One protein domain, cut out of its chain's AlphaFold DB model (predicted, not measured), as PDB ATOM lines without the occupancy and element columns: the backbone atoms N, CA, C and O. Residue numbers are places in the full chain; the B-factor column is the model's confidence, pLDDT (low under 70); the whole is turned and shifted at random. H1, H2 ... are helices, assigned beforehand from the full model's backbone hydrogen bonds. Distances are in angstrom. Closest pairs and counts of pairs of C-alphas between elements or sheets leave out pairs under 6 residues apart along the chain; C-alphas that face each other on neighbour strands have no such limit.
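What this domain is: This is residues 708 to 815 of the 2313 residues of the protein "Zinc finger protein 292a" of Danio rerio (UniProt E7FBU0). Little regular structure: four short helices strung along long loops, with H2 and H4 at opposite ends and H1 and H3 between them. A small looped-back pairing precedes each of H2, H3 and H4. The printed part has 108 residues, 38 of them in H1, H2, H3 and H4, in that order: all helix, no named strand. It is loose, with a radius of gyration of the C-alphas of 16.2 A, and elongated, 50 by 27 by 21 A.

Where its parts are: H1, residues 721 to 729, spans 12.5 A from C-alpha 721 at (47.247, -3.429, -35.631). H2 is residues 751 to 760, 14.9 A; H3, residues 780 to 790, 16.3 A; H4, residues 808 to 815, 10.3 A, ending at C-alpha 815 (40.146, 4.532, -59.193).

How they stand to each other: H1 and H3 are close but not clearly touching; their closest C-alphas, of His 723 and Ala 788, are 7.9 A apart. They run opposite ways at a steep tilt of 52 degrees. H2 and H4 are apart. Residues 737 to 738 pair antiparallel with 747 to 748, 766 to 767 with 776 to 777, and 794 to 795 with 804 to 805. Every O i to N i+4 pair is within hydrogen-bond range in H1 and H4, 4 of 6 in H2 and 5 of 7 in H3.

The domain as a whole: The C-alphas farthest apart, of Met 756 and Leu 813, are 50.2 A apart. The printed part has no cut, and its three links are long. Mean pLDDT of the printed part is 78.3; 17 residues are under 70, among them 797 to 800.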
ATOM      1  N   LYS A 708      46.089 -11.454 -36.212       60.05
ATOM      2  CA  LYS A 708      45.126 -10.997 -35.201       60.05
ATOM      3  C   LYS A 708      45.820 -10.514 -33.937       60.05
ATOM      4  O   LYS A 708      46.127 -11.308 -33.048       60.05
ATOM      5  N   ALA A 709      46.002  -9.207 -33.834       61.56
ATOM      6  CA  ALA A 709      46.449  -8.577 -32.605       61.56
ATOM      7  C   ALA A 709      45.349  -8.685 -31.521       61.56
ATOM      8  O   ALA A 709      44.153  -8.634 -31.826       61.56
ATOM      9  N   MET A 710      45.733  -8.883 -30.256       74.51
ATOM     10  CA  MET A 710      44.797  -9.101 -29.141       74.51
ATOM     11  C   MET A 710      44.922  -8.017 -28.071       74.51
ATOM     12  O   MET A 710      46.023  -7.642 -27.680       74.51
ATOM     13  N   CYS A 711      43.789  -7.537 -27.556       78.94
ATOM     14  CA  CYS A 711      43.804  -6.537 -26.492       78.94
ATOM     15  C   CYS A 711      44.217  -7.157 -25.149       78.94
ATOM     16  O   CYS A 711      43.649  -8.161 -24.707       78.94
ATOM     17  N   GLN A 712      45.169  -6.524 -24.462       76.34
ATOM     18  CA  GLN A 712      45.631  -6.972 -23.147       76.34
ATOM     19  C   GLN A 712      44.553  -6.815 -22.059       76.34
ATOM     20  O   GLN A 712      44.482  -7.639 -21.152       76.34
ATOM     21  N   TYR A 713      43.661  -5.823 -22.179       76.65
ATOM     22  CA  TYR A 713      42.617  -5.547 -21.187       76.65
ATOM     23  C   TYR A 713      41.374  -6.440 -21.332       76.65
ATOM     24  O   TYR A 713      40.880  -6.962 -20.334       76.65
ATOM     25  N   CYS A 714      40.847  -6.622 -22.552       77.07
ATOM     26  CA  CYS A 714      39.590  -7.355 -22.784       77.07
ATOM     27  C   CYS A 714      39.726  -8.676 -23.561       77.07
ATOM     28  O   CYS A 714      38.736  -9.392 -23.711       77.07
ATOM     29  N   HIS A 715      40.917  -8.990 -24.082       67.94
ATOM     30  CA  HIS A 715      41.223 -10.195 -24.870       67.94
ATOM     31  C   HIS A 715      40.352 -10.420 -26.125       67.94
ATOM     32  O   HIS A 715      40.329 -11.522 -26.678       67.94
ATOM     33  N   ARG A 716      39.676  -9.376 -26.632       77.22
ATOM     34  CA  ARG A 716      39.141  -9.367 -28.003       77.22
ATOM     35  C   ARG A 716      40.288  -9.539 -29.012       77.22
ATOM     36  O   ARG A 716      41.403  -9.066 -28.781       77.22
ATOM     37  N   GLN A 717      39.984 -10.192 -30.133       75.76
ATOM     38  CA  GLN A 717      40.865 -10.314 -31.295       75.76
ATOM     39  C   GLN A 717      40.478  -9.274 -32.344       75.76
ATOM     40  O   GLN A 717      39.305  -9.194 -32.709       75.76
ATOM     41  N   PHE A 718      41.461  -8.547 -32.860       77.16
ATOM     42  CA  PHE A 718      41.273  -7.498 -33.858       77.16
ATOM     43  C   PHE A 718      41.747  -7.946 -35.237       77.16
ATOM     44  O   PHE A 718      42.377  -8.995 -35.388       77.16
ATOM     45  N   VAL A 719      41.365  -7.181 -36.258       71.20
ATOM     46  CA  VAL A 719      41.674  -7.487 -37.664       71.20
ATOM     47  C   VAL A 719      43.155  -7.265 -37.954       71.20
ATOM     48  O   VAL A 719      43.819  -8.131 -38.507       71.20
ATOM     49  N   ASN A 720      43.647  -6.093 -37.576       68.94
ATOM     50  CA  ASN A 720      44.967  -5.560 -37.869       68.94
ATOM     51  C   ASN A 720      45.433  -4.705 -36.675       68.94
ATOM     52  O   ASN A 720      44.707  -4.542 -35.689       68.94
ATOM     53  N   LEU A 721      46.663  -4.184 -36.741       74.35
ATOM     54  CA  LEU A 721      47.247  -3.429 -35.631       74.35
ATOM     55  C   LEU A 721      46.542  -2.082 -35.394       74.35
ATOM     56  O   LEU A 721      46.404  -1.678 -34.247       74.35
ATOM     57  N   THR A 722      46.023  -1.431 -36.441       78.11
ATOM     58  CA  THR A 722      45.237  -0.190 -36.323       78.11
ATOM     59  C   THR A 722      43.932  -0.418 -35.562       78.11
ATOM     60  O   THR A 722      43.712   0.230 -34.545       78.11
ATOM     61  N   HIS A 723      43.142  -1.435 -35.925       82.69
ATOM     62  CA  HIS A 723      41.931  -1.803 -35.178       82.69
ATOM     63  C   HIS A 723      42.234  -2.194 -33.716       82.69
ATOM     64  O   HIS A 723      41.403  -1.963 -32.837       82.69
ATOM     65  N   LEU A 724      43.414  -2.760 -33.415       85.23
ATOM     66  CA  LEU A 724      43.829  -2.936 -32.019       85.23
ATOM     67  C   LEU A 724      44.137  -1.592 -31.346       85.23
ATOM     68  O   LEU A 724      43.653  -1.378 -30.239       85.23
ATOM     69  N   ASN A 725      44.931  -0.717 -31.964       82.09
ATOM     70  CA  ASN A 725      45.333   0.562 -31.373       82.09
ATOM     71  C   ASN A 725      44.111   1.438 -31.057       82.09
ATOM     72  O   ASN A 725      43.956   1.877 -29.917       82.09
ATOM     73  N   ASP A 726      43.195   1.586 -32.014       81.70
ATOM     74  CA  ASP A 726      41.947   2.346 -31.859       81.70
ATOM     75  C   ASP A 726      41.079   1.771 -30.728       81.70
ATOM     76  O   ASP A 726      40.490   2.496 -29.925       81.70
ATOM     77  N   HIS A 727      41.054   0.441 -30.591       82.81
ATOM     78  CA  HIS A 727      40.370  -0.219 -29.488       82.81
ATOM     79  C   HIS A 727      41.101  -0.087 -28.137       82.81
ATOM     80  O   HIS A 727      40.452  -0.005 -27.094       82.81
ATOM     81  N   VAL A 728      42.434  -0.064 -28.116       82.74
ATOM     82  CA  VAL A 728      43.219   0.138 -26.887       82.74
ATOM     83  C   VAL A 728      43.019   1.553 -26.345       82.74
ATOM     84  O   VAL A 728      42.922   1.699 -25.131       82.74
ATOM     85  N   GLN A 729      42.797   2.561 -27.198       82.78
ATOM     86  CA  GLN A 729      42.419   3.905 -26.733       82.78
ATOM     87  C   GLN A 729      41.109   3.923 -25.926       82.78
ATOM     88  O   GLN A 729      40.974   4.685 -24.971       82.78
ATOM     89  N   MET A 730      40.161   3.024 -26.217       79.34
ATOM     90  CA  MET A 730      38.941   2.883 -25.407       79.34
ATOM     91  C   MET A 730      39.222   2.345 -23.992       79.34
ATOM     92  O   MET A 730      38.414   2.563 -23.085       79.34
ATOM     93  N   HIS A 731      40.366   1.684 -23.784       81.18
ATOM     94  CA  HIS A 731      40.839   1.176 -22.494       81.18
ATOM     95  C   HIS A 731      41.718   2.165 -21.704       81.18
ATOM     96  O   HIS A 731      41.965   1.907 -20.529       81.18
ATOM     97  N   SER A 732      42.131   3.296 -22.285       73.08
ATOM     98  CA  SER A 732      42.943   4.323 -21.611       73.08
ATOM     99  C   SER A 732      42.252   4.936 -20.372       73.08
ATOM    100  O   SER A 732      41.022   5.057 -20.320       73.08
ATOM    101  N   GLY A 733      43.045   5.347 -19.375       75.04
ATOM    102  CA  GLY A 733      42.591   5.959 -18.112       75.04
ATOM    103  C   GLY A 733      42.262   4.966 -16.984       75.04
ATOM    104  O   GLY A 733      41.973   3.795 -17.228       75.04
ATOM    105  N   ASP A 734      42.253   5.459 -15.739       76.20
ATOM    106  CA  ASP A 734      42.315   4.720 -14.453       76.20
ATOM    107  C   ASP A 734      41.243   3.633 -14.238       76.20
ATOM    108  O   ASP A 734      41.350   2.782 -13.352       76.20
ATOM    109  N   LYS A 735      40.190   3.640 -15.054       85.27
ATOM    110  CA  LYS A 735      39.132   2.628 -15.070       85.27
ATOM    111  C   LYS A 735      39.074   1.991 -16.461       85.27
ATOM    112  O   LYS A 735      38.228   2.386 -17.271       85.27
ATOM    113  N   PRO A 736      39.956   1.020 -16.765       82.77
ATOM    114  CA  PRO A 736      40.112   0.502 -18.120       82.77
ATOM    115  C   PRO A 736      38.922  -0.348 -18.582       82.77
ATOM    116  O   PRO A 736      38.731  -0.550 -19.778       82.77
ATOM    117  N   TYR A 737      38.084  -0.868 -17.681       83.37
ATOM    118  CA  TYR A 737      36.967  -1.739 -18.054       83.37
ATOM    119  C   TYR A 737      35.688  -0.928 -18.302       83.37
ATOM    120  O   TYR A 737      34.922  -0.668 -17.381       83.37
ATOM    121  N   PHE A 738      35.424  -0.535 -19.549       86.97
ATOM    122  CA  PHE A 738      34.262   0.287 -19.917       86.97
ATOM    123  C   PHE A 738      33.023  -0.528 -20.347       86.97
ATOM    124  O   PHE A 738      33.117  -1.658 -20.846       86.97
ATOM    125  N   CYS A 739      31.830   0.045 -20.156       87.84
ATOM    126  CA  CYS A 739      30.600  -0.491 -20.736       87.84
ATOM    127  C   CYS A 739      30.444  -0.076 -22.207       87.84
ATOM    128  O   CYS A 739      30.760   1.043 -22.582       87.84
ATOM    129  N   VAL A 740      29.939  -0.995 -23.032       83.92
ATOM    130  CA  VAL A 740      29.747  -0.816 -24.490       83.92
ATOM    131  C   VAL A 740      28.287  -0.452 -24.822       83.92
ATOM    132  O   VAL A 740      27.936  -0.223 -25.971       83.92
ATOM    133  N   GLN A 741      27.418  -0.416 -23.809       83.73
ATOM    134  CA  GLN A 741      25.995  -0.121 -23.955       83.73
ATOM    135  C   GLN A 741      25.769   1.359 -24.305       83.73
ATOM    136  O   GLN A 741      26.292   2.244 -23.625       83.73
ATOM    137  N   LEU A 742      24.920   1.623 -25.301       82.12
ATOM    138  CA  LEU A 742      24.428   2.959 -25.642       82.12
ATOM    139  C   LEU A 742      23.841   3.672 -24.416       82.12
ATOM    140  O   LEU A 742      23.065   3.101 -23.651       82.12
ATOM    141  N   GLY A 743      24.238   4.931 -24.225       77.46
ATOM    142  CA  GLY A 743      23.850   5.737 -23.066       77.46
ATOM    143  C   GLY A 743      24.529   5.350 -21.744       77.46
ATOM    144  O   GLY A 743      24.197   5.938 -20.717       77.46
ATOM    145  N   CYS A 744      25.474   4.398 -21.728       84.74
ATOM    146  CA  CYS A 744      26.130   3.962 -20.497       84.74
ATOM    147  C   CYS A 744      27.627   4.295 -20.426       84.74
ATOM    148  O   CYS A 744      28.492   3.470 -20.720       84.74
ATOM    149  N   ASN A 745      27.935   5.464 -19.869       80.41
ATOM    150  CA  ASN A 745      29.306   5.964 -19.697       80.41
ATOM    151  C   ASN A 745      30.051   5.338 -18.492       80.41
ATOM    152  O   ASN A 745      31.011   5.910 -17.978       80.41
ATOM    153  N   CYS A 746      29.604   4.183 -17.986       86.70
ATOM    154  CA  CYS A 746      30.191   3.565 -16.797       86.70
ATOM    155  C   CYS A 746      31.528   2.872 -17.113       86.70
ATOM    156  O   CYS A 746      31.582   1.932 -17.914       86.70
ATOM    157  N   ARG A 747      32.591   3.307 -16.427       89.57
ATOM    158  CA  ARG A 747      33.933   2.703 -16.440       89.57
ATOM    159  C   ARG A 747      34.247   2.084 -15.075       89.57
ATOM    160  O   ARG A 747      33.838   2.621 -14.046       89.57
ATOM    161  N   PHE A 748      34.982   0.976 -15.078       87.34
ATOM    162  CA  PHE A 748      35.228   0.126 -13.912       87.34
ATOM    163  C   PHE A 748      36.714  -0.175 -13.698       87.34
ATOM    164  O   PHE A 748      37.475  -0.306 -14.661       87.34
ATOM    165  N   SER A 749      37.109  -0.336 -12.433       84.34
ATOM    166  CA  SER A 749      38.468  -0.735 -12.037       84.34
ATOM    167  C   SER A 749      38.747  -2.212 -12.329       84.34
ATOM    168  O   SER A 749      39.887  -2.595 -12.574       84.34
ATOM    169  N   SER A 750      37.709  -3.055 -12.378       85.16
ATOM    170  CA  SER A 750      37.847  -4.481 -12.679       85.16
ATOM    171  C   SER A 750      36.813  -5.012 -13.677       85.16
ATOM    172  O   SER A 750      35.646  -4.614 -13.715       85.16
ATOM    173  N   HIS A 751      37.218  -6.039 -14.427       84.52
ATOM    174  CA  HIS A 751      36.318  -6.819 -15.282       84.52
ATOM    175  C   HIS A 751      35.143  -7.446 -14.499       84.52
ATOM    176  O   HIS A 751      34.084  -7.712 -15.068       84.52
ATOM    177  N   ALA A 752      35.305  -7.680 -13.190       86.02
ATOM    178  CA  ALA A 752      34.260  -8.239 -12.336       86.02
ATOM    179  C   ALA A 752      33.129  -7.233 -12.065       86.02
ATOM    180  O   ALA A 752      31.958  -7.607 -12.144       86.02
ATOM    181  N   GLU A 753      33.462  -5.965 -11.809       90.68
ATOM    182  CA  GLU A 753      32.480  -4.878 -11.713       90.68
ATOM    183  C   GLU A 753      31.742  -4.690 -13.043       90.68
ATOM    184  O   GLU A 753      30.513  -4.686 -13.056       90.68
ATOM    185  N   LEU A 754      32.465  -4.640 -14.173       90.19
ATOM    186  CA  LEU A 754      31.863  -4.523 -15.508       90.19
ATOM    187  C   LEU A 754      30.881  -5.675 -15.799       90.19
ATOM    188  O   LEU A 754      29.786  -5.441 -16.310       90.19
ATOM    189  N   LEU A 755      31.230  -6.914 -15.436       84.93
ATOM    190  CA  LEU A 755      30.343  -8.080 -15.560       84.93
ATOM    191  C   LEU A 755      29.114  -8.026 -14.640       84.93
ATOM    192  O   LEU A 755      28.085  -8.617 -14.969       84.93
ATOM    193  N   MET A 756      29.205  -7.361 -13.487       85.06
ATOM    194  CA  MET A 756      28.056  -7.139 -12.606       85.06
ATOM    195  C   MET A 756      27.167  -6.013 -13.131       85.06
ATOM    196  O   MET A 756      25.954  -6.186 -13.216       85.06
ATOM    197  N   HIS A 757      27.766  -4.909 -13.569       87.88
ATOM    198  CA  HIS A 757      27.075  -3.774 -14.161       87.88
ATOM    199  C   HIS A 757      26.344  -4.128 -15.464       87.88
ATOM    200  O   HIS A 757      25.210  -3.701 -15.655       87.88
ATOM    201  N   ARG A 758      26.926  -4.961 -16.340       82.94
ATOM    202  CA  ARG A 758      26.258  -5.396 -17.585       82.94
ATOM    203  C   ARG A 758      24.925  -6.126 -17.355       82.94
ATOM    204  O   ARG A 758      24.132  -6.195 -18.282       82.94
ATOM    205  N   LYS A 759      24.657  -6.627 -16.142       82.52
ATOM    206  CA  LYS A 759      23.372  -7.245 -15.755       82.52
ATOM    207  C   LYS A 759      22.293  -6.229 -15.353       82.52
ATOM    208  O   LYS A 759      21.183  -6.641 -15.034       82.52
ATOM    209  N   LEU A 760      22.623  -4.938 -15.306       81.08
ATOM    210  CA  LEU A 760      21.681  -3.852 -15.010       81.08
ATOM    211  C   LEU A 760      20.989  -3.320 -16.278       81.08
ATOM    212  O   LEU A 760      19.965  -2.651 -16.168       81.08
ATOM    213  N   HIS A 761      21.518  -3.634 -17.465       83.53
ATOM    214  CA  HIS A 761      20.898  -3.292 -18.747       83.53
ATOM    215  C   HIS A 761      19.852  -4.346 -19.108       83.53
ATOM    216  O   HIS A 761      20.167  -5.533 -19.170       83.53
ATOM    217  N   ALA A 762      18.607  -3.911 -19.320       77.44
ATOM    218  CA  ALA A 762      17.488  -4.803 -19.635       77.44
ATOM    219  C   ALA A 762      17.534  -5.328 -21.083       77.44
ATOM    220  O   ALA A 762      17.209  -6.485 -21.333       77.44
ATOM    221  N   GLU A 763      17.990  -4.490 -22.014       75.72
ATOM    222  CA  GLU A 763      18.232  -4.819 -23.419       75.72
ATOM    223  C   GLU A 763      19.674  -4.448 -23.768       75.72
ATOM    224  O   GLU A 763      20.154  -3.401 -23.330       75.72
ATOM    225  N   PHE A 764      20.368  -5.262 -24.568       80.12
ATOM    226  CA  PHE A 764      21.664  -4.854 -25.112       80.12
ATOM    227  C   PHE A 764      21.458  -4.007 -26.369       80.12
ATOM    228  O   PHE A 764      20.781  -4.438 -27.298       80.12
ATOM    229  N   GLN A 765      22.063  -2.823 -26.405       85.11
ATOM    230  CA  GLN A 765      22.112  -1.944 -27.573       85.11
ATOM    231  C   GLN A 765      23.472  -1.241 -27.580       85.11
ATOM    232  O   GLN A 765      23.872  -0.673 -26.563       85.11
ATOM    233  N   ALA A 766      24.193  -1.260 -28.700       82.10
ATOM    234  CA  ALA A 766      25.493  -0.598 -28.835       82.10
ATOM    235  C   ALA A 766      25.719  -0.056 -30.249       82.10
ATOM    236  O   ALA A 766      25.351  -0.715 -31.219       82.10
ATOM    237  N   GLN A 767      26.342   1.116 -30.369       84.58
ATOM    238  CA  GLN A 767      26.708   1.723 -31.651       84.58
ATOM    239  C   GLN A 767      28.150   1.357 -32.041       84.58
ATOM    240  O   GLN A 767      28.991   1.142 -31.167       84.58
ATOM    241  N   CYS A 768      28.437   1.297 -33.344       83.82
ATOM    242  CA  CYS A 768      29.807   1.187 -33.852       83.82
ATOM    243  C   CYS A 768      30.658   2.408 -33.453       83.82
ATOM    244  O   CYS A 768      30.204   3.542 -33.566       83.82
ATOM    245  N   ALA A 769      31.905   2.182 -33.028       75.63
ATOM    246  CA  ALA A 769      32.835   3.254 -32.654       75.63
ATOM    247  C   ALA A 769      33.605   3.871 -33.844       75.63
ATOM    248  O   ALA A 769      34.399   4.787 -33.645       75.63
ATOM    249  N   TYR A 770      33.412   3.366 -35.068       78.07
ATOM    250  CA  TYR A 770      34.110   3.862 -36.260       78.07
ATOM    251  C   TYR A 770      33.501   5.191 -36.758       78.07
ATOM    252  O   TYR A 770      32.270   5.310 -36.775       78.07
ATOM    253  N   PRO A 771      34.311   6.176 -37.204       72.51
ATOM    254  CA  PRO A 771      33.811   7.437 -37.752       72.51
ATOM    255  C   PRO A 771      32.757   7.246 -38.852       72.51
ATOM    256  O   PRO A 771      32.833   6.319 -39.658       72.51
ATOM    257  N   ASN A 772      31.760   8.132 -38.874       69.02
ATOM    258  CA  ASN A 772      30.616   8.106 -39.794       69.02
ATOM    259  C   ASN A 772      29.754   6.819 -39.737       69.02
ATOM    260  O   ASN A 772      28.980   6.560 -40.660       69.02
ATOM    261  N   CYS A 773      29.840   6.007 -38.670       76.14
ATOM    262  CA  CYS A 773      29.008   4.811 -38.513       76.14
ATOM    263  C   CYS A 773      27.915   4.943 -37.435       76.14
ATOM    264  O   CYS A 773      28.141   4.793 -36.234       76.14
ATOM    265  N   GLU A 774      26.674   5.130 -37.883       79.31
ATOM    266  CA  GLU A 774      25.485   5.277 -37.025       79.31
ATOM    267  C   GLU A 774      24.765   3.944 -36.725       79.31
ATOM    268  O   GLU A 774      23.617   3.914 -36.283       79.31
ATOM    269  N   ARG A 775      25.410   2.800 -36.991       81.94
ATOM    270  CA  ARG A 775      24.765   1.483 -36.872       81.94
ATOM    271  C   ARG A 775      24.690   1.009 -35.420       81.94
ATOM    272  O   ARG A 775      25.715   0.891 -34.750       81.94
ATOM    273  N   ILE A 776      23.472   0.686 -34.983       84.56
ATOM    274  CA  ILE A 776      23.141   0.147 -33.656       84.56
ATOM    275  C   ILE A 776      22.952  -1.376 -33.736       84.56
ATOM    276  O   ILE A 776      22.344  -1.890 -34.675       84.56
ATOM    277  N   PHE A 777      23.457  -2.095 -32.733       85.29
ATOM    278  CA  PHE A 777      23.484  -3.554 -32.667       85.29
ATOM    279  C   PHE A 777      22.891  -4.088 -31.364       85.29
ATOM    280  O   PHE A 777      23.329  -3.721 -30.273       85.29
ATOM    281  N   ASN A 778      21.952  -5.027 -31.498       85.04
ATOM    282  CA  ASN A 778      21.206  -5.606 -30.375       85.04
ATOM    283  C   ASN A 778      21.903  -6.822 -29.731       85.04
ATOM    284  O   ASN A 778      21.425  -7.363 -28.738       85.04
ATOM    285  N   GLU A 779      23.053  -7.256 -30.263       79.86
ATOM    286  CA  GLU A 779      23.875  -8.329 -29.693       79.86
ATOM    287  C   GLU A 779      25.368  -7.996 -29.847       79.86
ATOM    288  O   GLU A 779      25.802  -7.521 -30.899       79.86
ATOM    289  N   THR A 780      26.190  -8.289 -28.830       80.70
ATOM    290  CA  THR A 780      27.616  -7.893 -28.815       80.70
ATOM    291  C   THR A 780      28.427  -8.440 -29.988       80.70
ATOM    292  O   THR A 780      29.375  -7.798 -30.413       80.70
ATOM    293  N   TYR A 781      28.100  -9.631 -30.502       77.45
ATOM    294  CA  TYR A 781      28.858 -10.217 -31.616       77.45
ATOM    295  C   TYR A 781      28.511  -9.566 -32.962       77.45
ATOM    296  O   TYR A 781      29.374  -9.533 -33.829       77.45
ATOM    297  N   LEU A 782      27.298  -9.019 -33.131       82.47
ATOM    298  CA  LEU A 782      26.917  -8.283 -34.342       82.47
ATOM    299  C   LEU A 782      27.684  -6.961 -34.431       82.47
ATOM    300  O   LEU A 782      28.150  -6.604 -35.508       82.47
ATOM    301  N   LEU A 783      27.878  -6.295 -33.285       88.58
ATOM    302  CA  LEU A 783      28.782  -5.151 -33.180       88.58
ATOM    303  C   LEU A 783      30.203  -5.548 -33.604       88.58
ATOM    304  O   LEU A 783      30.758  -4.898 -34.473       88.58
ATOM    305  N   TYR A 784      30.780  -6.625 -33.056       84.97
ATOM    306  CA  TYR A 784      32.180  -6.982 -33.340       84.97
ATOM    307  C   TYR A 784      32.402  -7.461 -34.788       84.97
ATOM    308  O   TYR A 784      33.402  -7.094 -35.402       84.97
ATOM    309  N   ASP A 785      31.473  -8.250 -35.349       76.57
ATOM    310  CA  ASP A 785      31.502  -8.661 -36.764       76.57
ATOM    311  C   ASP A 785      31.394  -7.435 -37.696       76.57
ATOM    312  O   ASP A 785      31.914  -7.475 -38.809       76.57
ATOM    313  N   HIS A 786      30.756  -6.344 -37.254       83.27
ATOM    314  CA  HIS A 786      30.641  -5.098 -38.013       83.27
ATOM    315  C   HIS A 786      31.804  -4.115 -37.790       83.27
ATOM    316  O   HIS A 786      32.315  -3.574 -38.768       83.27
ATOM    317  N   GLU A 787      32.280  -3.931 -36.554       83.06
ATOM    318  CA  GLU A 787      33.526  -3.211 -36.239       83.06
ATOM    319  C   GLU A 787      34.660  -3.781 -37.110       83.06
ATOM    320  O   GLU A 787      35.360  -3.038 -37.792       83.06
ATOM    321  N   ALA A 788      34.759  -5.113 -37.213       79.27
ATOM    322  CA  ALA A 788      35.715  -5.791 -38.084       79.27
ATOM    323  C   ALA A 788      35.555  -5.494 -39.589       79.27
ATOM    324  O   ALA A 788      36.551  -5.571 -40.302       79.27
ATOM    325  N   GLN A 789      34.362  -5.148 -40.088       73.01
ATOM    326  CA  GLN A 789      34.166  -4.843 -41.513       73.01
ATOM    327  C   GLN A 789      34.872  -3.550 -41.930       73.01
ATOM    328  O   GLN A 789      35.468  -3.535 -43.000       73.01
ATOM    329  N   HIS A 790      34.852  -2.498 -41.102       76.46
ATOM    330  CA  HIS A 790      35.483  -1.214 -41.447       76.46
ATOM    331  C   HIS A 790      36.988  -1.366 -41.719       76.46
ATOM    332  O   HIS A 790      37.492  -0.891 -42.732       76.46
ATOM    333  N   TYR A 791      37.686  -2.116 -40.864       74.90
ATOM    334  CA  TYR A 791      39.128  -2.365 -40.973       74.90
ATOM    335  C   TYR A 791      39.504  -3.490 -41.960       74.90
ATOM    336  O   TYR A 791      40.677  -3.855 -42.045       74.90
ATOM    337  N   LEU A 792      38.529  -4.059 -42.681       64.44
ATOM    338  CA  LEU A 792      38.714  -5.090 -43.715       64.44
ATOM    339  C   LEU A 792      38.398  -4.604 -45.134       64.44
ATOM    340  O   LEU A 792      38.480  -5.394 -46.071       64.44
ATOM    341  N   THR A 793      38.018  -3.339 -45.293       67.19
ATOM    342  CA  THR A 793      37.611  -2.769 -46.580       67.19
ATOM    343  C   THR A 793      38.530  -1.646 -47.030       67.19
ATOM    344  O   THR A 793      39.059  -0.903 -46.208       67.19
ATOM    345  N   PHE A 794      38.665  -1.495 -48.344       64.68
ATOM    346  CA  PHE A 794      39.460  -0.457 -48.985       64.68
ATOM    347  C   PHE A 794      38.553   0.738 -49.343       64.68
ATOM    348  O   PHE A 794      37.711   0.603 -50.236       64.68
ATOM    349  N   PRO A 795      38.651   1.892 -48.655       70.35
ATOM    350  CA  PRO A 795      37.919   3.097 -49.040       70.35
ATOM    351  C   PRO A 795      38.557   3.745 -50.275       70.35
ATOM    352  O   PRO A 795      39.774   3.669 -50.465       70.35
ATOM    353  N   CYS A 796      37.757   4.423 -51.100       77.65
ATOM    354  CA  CYS A 796      38.311   5.244 -52.171       77.65
ATOM    355  C   CYS A 796      39.080   6.450 -51.603       77.65
ATOM    356  O   CYS A 796      38.603   7.127 -50.697       77.65
ATOM    357  N   LYS A 797      40.267   6.741 -52.156       69.88
ATOM    358  CA  LYS A 797      41.053   7.943 -51.808       69.88
ATOM    359  C   LYS A 797      40.577   9.215 -52.533       69.88
ATOM    360  O   LYS A 797      41.117  10.289 -52.289       69.88
ATOM    361  N   SER A 798      39.623   9.104 -53.458       65.46
ATOM    362  CA  SER A 798      39.174  10.217 -54.298       65.46
ATOM    363  C   SER A 798      38.201  11.139 -53.562       65.46
ATOM    364  O   SER A 798      37.222  10.683 -52.968       65.46
ATOM    365  N   HIS A 799      38.434  12.451 -53.658       59.22
ATOM    366  CA  HIS A 799      37.507  13.471 -53.167       59.22
ATOM    367  C   HIS A 799      36.109  13.243 -53.778       59.22
ATOM    368  O   HIS A 799      35.991  12.959 -54.970       59.22
ATOM    369  N   ASN A 800      35.056  13.363 -52.962       60.57
ATOM    370  CA  ASN A 800      33.654  13.062 -53.308       60.57
ATOM    371  C   ASN A 800      33.311  11.572 -53.566       60.57
ATOM    372  O   ASN A 800      32.334  11.311 -54.270       60.57
ATOM    373  N   CYS A 801      34.047  10.583 -53.029       71.68
ATOM    374  CA  CYS A 801      33.678   9.169 -53.220       71.68
ATOM    375  C   CYS A 801      33.676   8.288 -51.957       71.68
ATOM    376  O   CYS A 801      34.661   7.633 -51.625       71.68
ATOM    377  N   ASP A 802      32.499   8.136 -51.346       62.33
ATOM    378  CA  ASP A 802      32.254   7.257 -50.188       62.33
ATOM    379  C   ASP A 802      32.150   5.755 -50.541       62.33
ATOM    380  O   ASP A 802      31.523   4.969 -49.822       62.33
ATOM    381  N   LYS A 803      32.711   5.320 -51.678       67.33
ATOM    382  CA  LYS A 803      32.658   3.910 -52.090       67.33
ATOM    383  C   LYS A 803      33.739   3.092 -51.383       67.33
ATOM    384  O   LYS A 803      34.883   3.514 -51.230       67.33
ATOM    385  N   VAL A 804      33.334   1.902 -50.948       64.44
ATOM    386  CA  VAL A 804      34.083   1.025 -50.045       64.44
ATOM    387  C   VAL A 804      34.121  -0.376 -50.646       64.44
ATOM    388  O   VAL A 804      33.066  -0.971 -50.880       64.44
ATOM    389  N   PHE A 805      35.325  -0.888 -50.881       72.80
ATOM    390  CA  PHE A 805      35.585  -2.086 -51.682       72.80
ATOM    391  C   PHE A 805      36.124  -3.241 -50.840       72.80
ATOM    392  O   PHE A 805      36.755  -3.033 -49.800       72.80
ATOM    393  N   TYR A 806      35.867  -4.469 -51.285       58.11
ATOM    394  CA  TYR A 806      36.244  -5.695 -50.576       58.11
ATOM    395  C   TYR A 806      37.528  -6.327 -51.131       58.11
ATOM    396  O   TYR A 806      38.129  -7.171 -50.464       58.11
ATOM    397  N   THR A 807      37.991  -5.878 -52.301       66.91
ATOM    398  CA  THR A 807      39.291  -6.243 -52.877       66.91
ATOM    399  C   THR A 807      40.078  -5.007 -53.314       66.91
ATOM    400  O   THR A 807      39.515  -3.945 -53.588       66.91
ATOM    401  N   LEU A 808      41.403  -5.142 -53.399       75.30
ATOM    402  CA  LEU A 808      42.270  -4.070 -53.900       75.30
ATOM    403  C   LEU A 808      42.106  -3.873 -55.421       75.30
ATOM    404  O   LEU A 808      42.233  -2.756 -55.908       75.30
ATOM    405  N   ALA A 809      41.730  -4.933 -56.147       77.50
ATOM    406  CA  ALA A 809      41.396  -4.881 -57.571       77.50
ATOM    407  C   ALA A 809      40.072  -4.143 -57.848       77.50
ATOM    408  O   ALA A 809      39.988  -3.402 -58.822       77.50
ATOM    409  N   GLU A 810      39.055  -4.289 -56.989       78.36
ATOM    410  CA  GLU A 810      37.837  -3.468 -57.042       78.36
ATOM    411  C   GLU A 810      38.143  -1.981 -56.823       78.36
ATOM    412  O   GLU A 810      37.634  -1.144 -57.569       78.36
ATOM    413  N   LEU A 811      38.979  -1.652 -55.825       84.45
ATOM    414  CA  LEU A 811      39.399  -0.272 -55.575       84.45
ATOM    415  C   LEU A 811      40.159   0.295 -56.781       84.45
ATOM    416  O   LEU A 811      39.813   1.373 -57.249       84.45
ATOM    417  N   ASP A 812      41.152  -0.418 -57.310       79.79
ATOM    418  CA  ASP A 812      41.942   0.027 -58.464       79.79
ATOM    419  C   ASP A 812      41.073   0.171 -59.729       79.79
ATOM    420  O   ASP A 812      41.071   1.224 -60.364       79.79
ATOM    421  N   LEU A 813      40.208  -0.803 -60.040       83.12
ATOM    422  CA  LEU A 813      39.227  -0.686 -61.130       83.12
ATOM    423  C   LEU A 813      38.325   0.552 -60.959       83.12
ATOM    424  O   LEU A 813      37.995   1.228 -61.934       83.12
ATOM    425  N   HIS A 814      37.951   0.876 -59.722       82.21
ATOM    426  CA  HIS A 814      37.169   2.061 -59.399       82.21
ATOM    427  C   HIS A 814      37.977   3.372 -59.445       82.21
ATOM    428  O   HIS A 814      37.441   4.386 -59.891       82.21
ATOM    429  N   GLN A 815      39.255   3.375 -59.065       80.80
ATOM    430  CA  GLN A 815      40.146   4.532 -59.193       80.80
ATOM    431  C   GLN A 815      40.496   4.804 -60.663       80.80
ATOM    432  O   GLN A 815      40.470   5.956 -61.093       80.80
TER     433      GLN A 815